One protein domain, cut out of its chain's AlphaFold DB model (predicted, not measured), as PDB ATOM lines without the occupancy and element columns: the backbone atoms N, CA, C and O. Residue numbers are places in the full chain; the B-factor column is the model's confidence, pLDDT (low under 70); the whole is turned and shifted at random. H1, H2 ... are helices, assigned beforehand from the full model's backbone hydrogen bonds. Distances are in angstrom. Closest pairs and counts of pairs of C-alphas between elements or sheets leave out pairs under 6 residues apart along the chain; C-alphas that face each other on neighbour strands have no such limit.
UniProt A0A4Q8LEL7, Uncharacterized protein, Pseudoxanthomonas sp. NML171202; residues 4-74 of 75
ATOM      1  N   LEU A   4     -32.565 -32.375 -17.100       79.62
ATOM      2  CA  LEU A   4     -33.713 -32.277 -18.008       79.62
ATOM      3  C   LEU A   4     -33.376 -32.775 -19.416       79.62
ATOM      4  O   LEU A   4     -34.165 -33.510 -20.000       79.62
ATOM      5  N   MET A   5     -32.208 -32.414 -19.949       82.31
ATOM      6  CA  MET A   5     -31.804 -32.841 -21.292       82.31
ATOM      7  C   MET A   5     -31.484 -34.337 -21.326       82.31
ATOM      8  O   MET A   5     -31.873 -35.017 -22.273       82.31
ATOM      9  N   ASP A   6     -30.866 -34.859 -20.265       86.50
ATOM     10  CA  ASP A   6     -30.600 -36.291 -20.105       86.50
ATOM     11  C   ASP A   6     -31.900 -37.117 -20.064       86.50
ATOM     12  O   ASP A   6     -32.059 -38.085 -20.808       86.50
ATOM     13  N   ARG A   7     -32.909 -36.658 -19.309       88.81
ATOM     14  CA  ARG A   7     -34.234 -37.302 -19.260       88.81
ATOM     15  C   ARG A   7     -34.946 -37.316 -20.611       88.81
ATOM     16  O   ARG A   7     -35.564 -38.322 -20.954       88.81
ATOM     17  N   VAL A   8     -34.859 -36.232 -21.383       92.25
ATOM     18  CA  VAL A   8     -35.447 -36.172 -22.732       92.25
ATOM     19  C   VAL A   8     -34.756 -37.158 -23.675       92.25
ATOM     20  O   VAL A   8     -35.431 -37.818 -24.467       92.25
ATOM     21  N   GLN A   9     -33.433 -37.308 -23.583       91.44
ATOM     22  CA  GLN A   9     -32.703 -38.285 -24.394       91.44
ATOM     23  C   GLN A   9     -33.077 -39.723 -24.026       91.44
ATOM     24  O   GLN A   9     -33.412 -40.499 -24.918       91.44
ATOM     25  N   LEU A  10     -33.136 -40.053 -22.733       92.75
ATOM     26  CA  LEU A  10     -33.561 -41.379 -22.267       92.75
ATOM     27  C   LEU A  10     -34.989 -41.722 -22.712       92.75
ATOM     28  O   LEU A  10     -35.261 -42.842 -23.139       92.75
ATOM     29  N   GLN A  11     -35.901 -40.749 -22.662       93.12
ATOM     30  CA  GLN A  11     -37.262 -40.922 -23.164       93.12
ATOM     31  C   GLN A  11     -37.283 -41.170 -24.680       93.12
ATOM     32  O   GLN A  11     -38.008 -42.047 -25.148       93.12
ATOM     33  N   THR A  12     -36.482 -40.419 -25.440       94.56
ATOM     34  CA  THR A  12     -36.390 -40.565 -26.900       94.56
ATOM     35  C   THR A  12     -35.853 -41.946 -27.283       94.56
ATOM     36  O   THR A  12     -36.419 -42.602 -28.158       94.56
ATOM     37  N   ASP A  13     -34.813 -42.419 -26.595       95.62
ATOM     38  CA  ASP A  13     -34.226 -43.741 -26.829       95.62
ATOM     39  C   ASP A  13     -35.226 -44.865 -26.516       95.62
ATOM     40  O   ASP A  13     -35.454 -45.751 -27.342       95.62
ATOM     41  N   ALA A  14     -35.939 -44.760 -25.389       94.62
ATOM     42  CA  ALA A  14     -36.979 -45.717 -25.018       94.62
ATOM     43  C   ALA A  14     -38.116 -45.784 -26.055       94.62
ATOM     44  O   ALA A  14     -38.601 -46.871 -26.386       94.62
ATOM     45  N   GLN A  15     -38.533 -44.638 -26.605       95.81
ATOM     46  CA  GLN A  15     -39.548 -44.596 -27.660       95.81
ATOM     47  C   GLN A  15     -39.043 -45.211 -28.969       95.81
ATOM     48  O   GLN A  15     -39.779 -45.964 -29.615       95.81
ATOM     49  N   LEU A  16     -37.791 -44.944 -29.348       96.06
ATOM     50  CA  LEU A  16     -37.185 -45.519 -30.545       96.06
ATOM     51  C   LEU A  16     -37.050 -47.043 -30.423       96.06
ATOM     52  O   LEU A  16     -37.446 -47.770 -31.338       96.06
ATOM     53  N   ALA A  17     -36.563 -47.531 -29.281       94.12
ATOM     54  CA  ALA A  17     -36.436 -48.955 -28.992       94.12
ATOM     55  C   ALA A  17     -37.795 -49.667 -29.062       94.12
ATOM     56  O   ALA A  17     -37.921 -50.709 -29.712       94.12
ATOM     57  N   ASN A  18     -38.840 -49.074 -28.476       92.94
ATOM     58  CA  ASN A  18     -40.192 -49.623 -28.535       92.94
ATOM     59  C   ASN A  18     -40.741 -49.683 -29.972       92.94
ATOM     60  O   ASN A  18     -41.292 -50.707 -30.383       92.94
ATOM     61  N   ALA A  19     -40.544 -48.627 -30.768       92.31
ATOM     62  CA  ALA A  19     -40.985 -48.590 -32.162       92.31
ATOM     63  C   ALA A  19     -40.281 -49.651 -33.028       92.31
ATOM     64  O   ALA A  19     -40.918 -50.313 -33.855       92.31
ATOM     65  N   LEU A  20     -38.974 -49.847 -32.823       91.12
ATOM     66  CA  LEU A  20     -38.196 -50.882 -33.506       91.12
ATOM     67  C   LEU A  20     -38.642 -52.288 -33.100       91.12
ATOM     68  O   LEU A  20     -38.841 -53.138 -33.972       91.12
ATOM     69  N   GLU A  21     -38.861 -52.527 -31.806       92.69
ATOM     70  CA  GLU A  21     -39.358 -53.806 -31.297       92.69
ATOM     71  C   GLU A  21     -40.738 -54.138 -31.878       92.69
ATOM     72  O   GLU A  21     -40.964 -55.244 -32.380       92.69
ATOM     73  N   HIS A  22     -41.652 -53.166 -31.889       88.38
ATOM     74  CA  HIS A  22     -42.968 -53.331 -32.495       88.38
ATOM     75  C   HIS A  22     -42.844 -53.669 -33.987       88.38
ATOM     76  O   HIS A  22     -43.479 -54.610 -34.468       88.38
ATOM     77  N   ARG A  23     -41.977 -52.966 -34.727       84.38
ATOM     78  CA  ARG A  23     -41.723 -53.250 -36.147       84.38
ATOM     79  C   ARG A  23     -41.148 -54.649 -36.375       84.38
ATOM     80  O   ARG A  23     -41.504 -55.278 -37.368       84.38
ATOM     81  N   ALA A  24     -40.291 -55.139 -35.482       83.25
ATOM     82  CA  ALA A  24     -39.729 -56.485 -35.566       83.25
ATOM     83  C   ALA A  24     -40.780 -57.579 -35.304       83.25
ATOM     84  O   ALA A  24     -40.741 -58.631 -35.942       83.25
ATOM     85  N   ARG A  25     -41.740 -57.324 -34.403       85.31
ATOM     86  CA  ARG A  25     -42.837 -58.253 -34.072       85.31
ATOM     87  C   ARG A  25     -43.923 -58.325 -35.146       85.31
ATOM     88  O   ARG A  25     -44.629 -59.331 -35.234       85.31
ATOM     89  N   LEU A  26     -44.076 -57.286 -35.966       82.31
ATOM     90  CA  LEU A  26     -45.027 -57.299 -37.074       82.31
ATOM     91  C   LEU A  26     -44.623 -58.363 -38.107       82.31
ATOM     92  O   LEU A  26     -43.588 -58.261 -38.767       82.31
ATOM     93  N   LYS A  27     -45.475 -59.382 -38.283       71.69
ATOM     94  CA  LYS A  27     -45.318 -60.372 -39.357       71.69
ATOM     95  C   LYS A  27     -45.360 -59.645 -40.701       71.69
ATOM     96  O   LYS A  27     -46.409 -59.135 -41.097       71.69
ATOM     97  N   ARG A  28     -44.232 -59.617 -41.415       70.50
ATOM     98  CA  ARG A  28     -44.187 -59.134 -42.800       70.50
ATOM     99  C   ARG A  28     -44.980 -60.113 -43.653       70.50
ATOM    100  O   ARG A  28     -44.554 -61.245 -43.863       70.50
ATOM    101  N   ARG A  29     -46.173 -59.703 -44.075       73.44
ATOM    102  CA  ARG A  29     -46.968 -60.477 -45.026       73.44
ATOM    103  C   ARG A  29     -46.357 -60.251 -46.410       73.44
ATOM    104  O   ARG A  29     -46.087 -59.091 -46.731       73.44
ATOM    105  N   PRO A  30     -46.114 -61.313 -47.198       77.81
ATOM    106  CA  PRO A  30     -45.709 -61.129 -48.581       77.81
ATOM    107  C   PRO A  30     -46.770 -60.287 -49.297       77.81
ATOM    108  O   PRO A  30     -47.958 -60.341 -48.968       77.81
ATOM    109  N   GLY A  31     -46.305 -59.461 -50.224       83.00
ATOM    110  CA  GLY A  31     -47.121 -58.628 -51.089       83.00
ATOM    111  C   GLY A  31     -47.959 -59.452 -52.063       83.00
ATOM    112  O   GLY A  31     -48.040 -60.679 -51.972       83.00
ATOM    113  N   LEU A  32     -48.584 -58.768 -53.016       84.56
ATOM    114  CA  LEU A  32     -49.346 -59.436 -54.066       84.56
ATOM    115  C   LEU A  32     -48.394 -59.997 -55.128       84.56
ATOM    116  O   LEU A  32     -47.342 -59.429 -55.398       84.56
ATOM    117  N   THR A  33     -48.761 -61.125 -55.731       84.38
ATOM    118  CA  THR A  33     -48.005 -61.706 -56.853       84.38
ATOM    119  C   THR A  33     -48.304 -61.008 -58.177       84.38
ATOM    120  O   THR A  33     -47.485 -61.048 -59.090       84.38
ATOM    121  N   HIS A  34     -49.456 -60.348 -58.269       86.00
ATOM    122  CA  HIS A  34     -49.911 -59.589 -59.428       86.00
ATOM    123  C   HIS A  34     -50.277 -58.176 -58.989       86.00
ATOM    124  O   HIS A  34     -50.630 -57.963 -57.825       86.00
ATOM    125  N   CYS A  35     -50.183 -57.221 -59.913       87.19
ATOM    126  CA  CYS A  35     -50.603 -55.849 -59.655       87.19
ATOM    127  C   CYS A  35     -52.057 -55.799 -59.150       87.19
ATOM    128  O   CYS A  35     -52.928 -56.468 -59.707       87.19
ATOM    129  N   GLU A  36     -52.313 -55.008 -58.103       84.62
ATOM    130  CA  GLU A  36     -53.671 -54.712 -57.611       84.62
ATOM    131  C   GLU A  36     -54.507 -53.928 -58.633       84.62
ATOM    132  O   GLU A  36     -55.736 -53.955 -58.580       84.62
ATOM    133  N   ASP A  37     -53.847 -53.256 -59.578       83.25
ATOM    134  CA  ASP A  37     -54.513 -52.538 -60.652       83.25
ATOM    135  C   ASP A  37     -55.136 -53.511 -61.666       83.25
ATOM    136  O   ASP A  37     -54.467 -54.400 -62.211       83.25
ATOM    137  N   ALA A  38     -56.443 -53.353 -61.890       76.12
ATOM    138  CA  ALA A  38     -57.252 -54.269 -62.688       76.12
ATOM    139  C   ALA A  38     -56.860 -54.298 -64.174       76.12
ATOM    140  O   ALA A  38     -57.128 -55.317 -64.826       76.12
ATOM    141  N   ASP A  39     -56.246 -53.217 -64.667       73.69
ATOM    142  CA  ASP A  39     -55.894 -53.001 -66.071       73.69
ATOM    143  C   ASP A  39     -54.516 -53.590 -66.407       73.69
ATOM    144  O   ASP A  39     -54.346 -54.274 -67.412       73.69
ATOM    145  N   CYS A  40     -53.550 -53.419 -65.504       77.50
ATOM    146  CA  CYS A  40     -52.176 -53.862 -65.717       77.50
ATOM    147  C   CYS A  40     -52.016 -55.378 -65.502       77.50
ATOM    148  O   CYS A  40     -51.460 -56.069 -66.351       77.50
ATOM    149  N   ARG A  41     -52.503 -55.924 -64.372       76.31
ATOM    150  CA  ARG A  41     -52.393 -57.354 -63.977       76.31
ATOM    151  C   ARG A  41     -51.005 -57.998 -64.176       76.31
ATOM    152  O   ARG A  41     -50.879 -59.222 -64.150       76.31
ATOM    153  N   GLU A  42     -49.957 -57.195 -64.335       79.69
ATOM    154  CA  GLU A  42     -48.608 -57.682 -64.582       79.69
ATOM    155  C   GLU A  42     -48.043 -58.377 -63.338       79.69
ATOM    156  O   GLU A  42     -48.372 -58.002 -62.198       79.69
ATOM    157  N   PRO A  43     -47.189 -59.397 -63.534       82.00
ATOM    158  CA  PRO A  43     -46.546 -60.092 -62.435       82.00
ATOM    159  C   PRO A  43     -45.595 -59.150 -61.693       82.00
ATOM    160  O   PRO A  43     -44.774 -58.446 -62.284       82.00
ATOM    161  N   ILE A  44     -45.679 -59.159 -60.366       86.19
ATOM    162  CA  ILE A  44     -44.755 -58.419 -59.512       86.19
ATOM    163  C   ILE A  44     -43.513 -59.284 -59.298       86.19
ATOM    164  O   ILE A  44     -43.613 -60.448 -58.909       86.19
ATOM    165  N   ALA A  45     -42.332 -58.702 -59.529       87.06
ATOM    166  CA  ALA A  45     -41.061 -59.377 -59.281       87.06
ATOM    167  C   ALA A  45     -41.011 -59.948 -57.853       87.06
ATOM    168  O   ALA A  45     -41.304 -59.244 -56.885       87.06
ATOM    169  N   GLU A  46     -40.581 -61.201 -57.715       84.19
ATOM    170  CA  GLU A  46     -40.563 -61.950 -56.451       84.19
ATOM    171  C   GLU A  46     -39.892 -61.195 -55.290       84.19
ATOM    172  O   GLU A  46     -40.426 -61.162 -54.180       84.19
ATOM    173  N   MET A  47     -38.782 -60.495 -55.554       84.56
ATOM    174  CA  MET A  47     -38.094 -59.664 -54.562       84.56
ATOM    175  C   MET A  47     -38.987 -58.536 -54.035       84.56
ATOM    176  O   MET A  47     -38.972 -58.230 -52.844       84.56
ATOM    177  N   ARG A  48     -39.797 -57.915 -54.899       83.69
ATOM    178  CA  ARG A  48     -40.729 -56.847 -54.509       83.69
ATOM    179  C   ARG A  48     -41.915 -57.412 -53.735       83.69
ATOM    180  O   ARG A  48     -42.313 -56.827 -52.728       83.69
ATOM    181  N   THR A  49     -42.423 -58.570 -54.141       85.69
ATOM    182  CA  THR A  49     -43.461 -59.307 -53.411       85.69
ATOM    183  C   THR A  49     -42.982 -59.662 -52.002       85.69
ATOM    184  O   THR A  49     -43.685 -59.396 -51.032       85.69
ATOM    185  N   ALA A  50     -41.751 -60.152 -51.841       83.69
ATOM    186  CA  ALA A  50     -41.166 -60.424 -50.524       83.69
ATOM    187  C   ALA A  50     -41.046 -59.162 -49.644       83.69
ATOM    188  O   ALA A  50     -41.172 -59.238 -48.421       83.69
ATOM    189  N   MET A  51     -40.864 -57.990 -50.259       83.94
ATOM    190  CA  MET A  51     -40.854 -56.691 -49.578       83.94
ATOM    191  C   MET A  51     -42.252 -56.120 -49.276       83.94
ATOM    192  O   MET A  51     -42.348 -55.045 -48.687       83.94
ATOM    193  N   GLY A  52     -43.334 -56.818 -49.633       86.31
ATOM    194  CA  GLY A  52     -44.705 -56.368 -49.374       86.31
ATOM    195  C   GLY A  52     -45.291 -55.459 -50.459       86.31
ATOM    196  O   GLY A  52     -46.272 -54.763 -50.197       86.31
ATOM    197  N   ALA A  53     -44.712 -55.430 -51.665       86.69
ATOM    198  CA  ALA A  53     -45.245 -54.629 -52.766       86.69
ATOM    199  C   ALA A  53     -46.635 -55.120 -53.208       86.69
ATOM    200  O   ALA A  53     -46.876 -56.319 -53.339       86.69
ATOM    201  N   ARG A  54     -47.551 -54.177 -53.450       87.81
ATOM    202  CA  ARG A  54     -48.919 -54.446 -53.943       87.81
ATOM    203  C   ARG A  54     -49.140 -54.001 -55.392       87.81
ATOM    204  O   ARG A  54     -50.105 -54.413 -56.020       87.81
ATOM    205  N   LEU A  55     -48.237 -53.174 -55.916       88.44
ATOM    206  CA  LEU A  55     -48.284 -52.625 -57.268       88.44
ATOM    207  C   LEU A  55     -47.041 -53.053 -58.054       88.44
ATOM    208  O   LEU A  55     -45.951 -53.211 -57.480       88.44
ATOM    209  N   CYS A  56     -47.200 -53.196 -59.372       88.25
ATOM    210  CA  CYS A  56     -46.077 -53.350 -60.291       88.25
ATOM    211  C   CYS A  56     -45.168 -52.105 -60.251       88.25
ATOM    212  O   CYS A  56     -45.499 -51.083 -59.642       88.25
ATOM    213  N   ILE A  57     -43.976 -52.198 -60.848       87.88
ATOM    214  CA  ILE A  57     -43.005 -51.093 -60.826       87.88
ATOM    215  C   ILE A  57     -43.544 -49.834 -61.517       87.88
ATOM    216  O   ILE A  57     -43.301 -48.734 -61.026       87.88
ATOM    217  N   ASP A  58     -44.316 -49.995 -62.591       89.38
ATOM    218  CA  ASP A  58     -44.860 -48.884 -63.369       89.38
ATOM    219  C   ASP A  58     -45.940 -48.126 -62.582       89.38
ATOM    220  O   ASP A  58     -45.767 -46.950 -62.255       89.38
ATOM    221  N   CYS A  59     -46.969 -48.842 -62.105       88.88
ATOM    222  CA  CYS A  59     -48.013 -48.273 -61.248       88.88
ATOM    223  C   CYS A  59     -47.442 -47.667 -59.955       88.88
ATOM    224  O   CYS A  59     -47.903 -46.617 -59.507       88.88
ATOM    225  N   ALA A  60     -46.422 -48.294 -59.354       88.38
ATOM    226  CA  ALA A  60     -45.750 -47.732 -58.185       88.38
ATOM    227  C   ALA A  60     -45.041 -46.410 -58.522       88.38
ATOM    228  O   ALA A  60     -45.190 -45.438 -57.786       88.38
ATOM    229  N   THR A  61     -44.332 -46.343 -59.651       90.31
ATOM    230  CA  THR A  61     -43.627 -45.129 -60.093       90.31
ATOM    231  C   THR A  61     -44.606 -43.994 -60.395       90.31
ATOM    232  O   THR A  61     -44.376 -42.854 -59.990       90.31
ATOM    233  N   ALA A  62     -45.733 -44.300 -61.043       89.31
ATOM    234  CA  ALA A  62     -46.792 -43.330 -61.306       89.31
ATOM    235  C   ALA A  62     -47.403 -42.781 -60.004       89.31
ATOM    236  O   ALA A  62     -47.543 -41.564 -59.850       89.31
ATOM    237  N   ALA A  63     -47.704 -43.657 -59.039       88.38
ATOM    238  CA  ALA A  63     -48.221 -43.258 -57.732       88.38
ATOM    239  C   ALA A  63     -47.216 -42.387 -56.956       88.38
ATOM    240  O   ALA A  63     -47.592 -41.368 -56.369       88.38
ATOM    241  N   GLU A  64     -45.925 -42.735 -56.988       88.69
ATOM    242  CA  GLU A  64     -44.870 -41.931 -56.367       88.69
ATOM    243  C   GLU A  64     -44.711 -40.563 -57.040       88.69
ATOM    244  O   GLU A  64     -44.558 -39.555 -56.344       88.69
ATOM    245  N   ALA A  65     -44.815 -40.491 -58.370       89.06
ATOM    246  CA  ALA A  65     -44.782 -39.230 -59.104       89.06
ATOM    247  C   ALA A  65     -45.957 -38.316 -58.718       89.06
ATOM    248  O   ALA A  65     -45.750 -37.127 -58.464       89.06
ATOM    249  N   GLN A  66     -47.171 -38.864 -58.598       86.00
ATOM    250  CA  GLN A  66     -48.340 -38.119 -58.121       86.00
ATOM    251  C   GLN A  66     -48.145 -37.637 -56.677       86.00
ATOM    252  O   GLN A  66     -48.296 -36.449 -56.393       86.00
ATOM    253  N   ALA A  67     -47.717 -38.515 -55.765       86.00
ATOM    254  CA  ALA A  67     -47.437 -38.151 -54.375       86.00
ATOM    255  C   ALA A  67     -46.356 -37.060 -54.259       86.00
ATOM    256  O   ALA A  67     -46.470 -36.143 -53.441       86.00
ATOM    257  N   ALA A  68     -45.319 -37.114 -55.097       85.56
ATOM    258  CA  ALA A  68     -44.287 -36.087 -55.160       85.56
ATOM    259  C   ALA A  68     -44.844 -34.732 -55.625       85.56
ATOM    260  O   ALA A  68     -44.404 -33.697 -55.126       85.56
ATOM    261  N   GLN A  69     -45.821 -34.716 -56.537       81.12
ATOM    262  CA  GLN A  69     -46.504 -33.482 -56.939       81.12
ATOM    263  C   GLN A  69     -47.308 -32.869 -55.785       81.12
ATOM    264  O   GLN A  69     -47.263 -31.651 -55.612       81.12
ATOM    265  N   TYR A  70     -47.985 -33.685 -54.967       76.00
ATOM    266  CA  TYR A  70     -48.701 -33.202 -53.778       76.00
ATOM    267  C   TYR A  70     -47.743 -32.621 -52.730       76.00
ATOM    268  O   TYR A  70     -47.933 -31.490 -52.290       76.00
ATOM    269  N   ARG A  71     -46.638 -33.316 -52.421       73.75
ATOM    270  CA  ARG A  71     -45.617 -32.830 -51.467       73.75
ATOM    271  C   ARG A  71     -44.972 -31.511 -51.896       73.75
ATOM    272  O   ARG A  71     -44.646 -30.683 -51.054       73.75
ATOM    273  N   ARG A  72     -44.794 -31.298 -53.204       67.75
ATOM    274  CA  ARG A  72     -44.260 -30.037 -53.755       67.75
ATOM    275  C   ARG A  72     -45.263 -28.885 -53.708       67.75
ATOM    276  O   ARG A  72     -44.848 -27.736 -53.799       67.75
ATOM    277  N   ARG A  73     -46.562 -29.176 -53.586       67.94
ATOM    278  CA  ARG A  73     -47.639 -28.176 -53.528       67.94
ATOM    279  C   ARG A  73     -48.019 -27.748 -52.108       67.94
ATOM    280  O   ARG A  73     -48.852 -26.861 -51.983       67.94
ATOM    281  N   GLY A  74     -47.387 -28.305 -51.071       60.84
ATOM    282  CA  GLY A  74     -47.517 -27.815 -49.692       60.84
ATOM    283  C   GLY A  74     -48.932 -27.884 -49.105       60.84
ATOM    284  O   GLY A  74     -49.239 -27.089 -48.222       60.84
TER     285      GLY A  74
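AT A GLANCE: This is residues 4 to 74 of the 75 residues of an uncharacterized protein of Pseudoxanthomonas sp. NML171202 (UniProt A0A4Q8LEL7). Two helical arms, H1 and H3, reach out from a small body of loops that holds the short helix H2. H1 sticks out at full length as the longer arm, and residues 64 to 74, of which 64 to 72 belong to H3, stick out as the other. The 71 printed residues, with three named helices in the order H1, H2, H3 and no named strand, are all helix by class, extended, with a radius of gyration of the C-alphas of 18.4 A, and flat, spanning 56 by 35 by 16 A.

IN THESE COORDINATES: H1, residues 4 to 25, runs 31.9 A from C-alpha 4 at (-33.713, -32.277, -18.008). H2 is residues 46 to 50. H3, residues 57 to 72, runs 22.2 A to C-alpha 72 at (-44.260, -30.037, -53.755).

HOW THE PARTS SIT: The three helices are apart from one another. In H1, H2 and H3 every O i to N i+4 pair is within hydrogen-bond range.

THE WHOLE: The C-alphas of Leu 4 and Asp 39 are the farthest apart, 56.8 A. The printed part has no cut. The link from H1 to H2, 20 residues, is long. Residues 72 to 74 have pLDDT under 70.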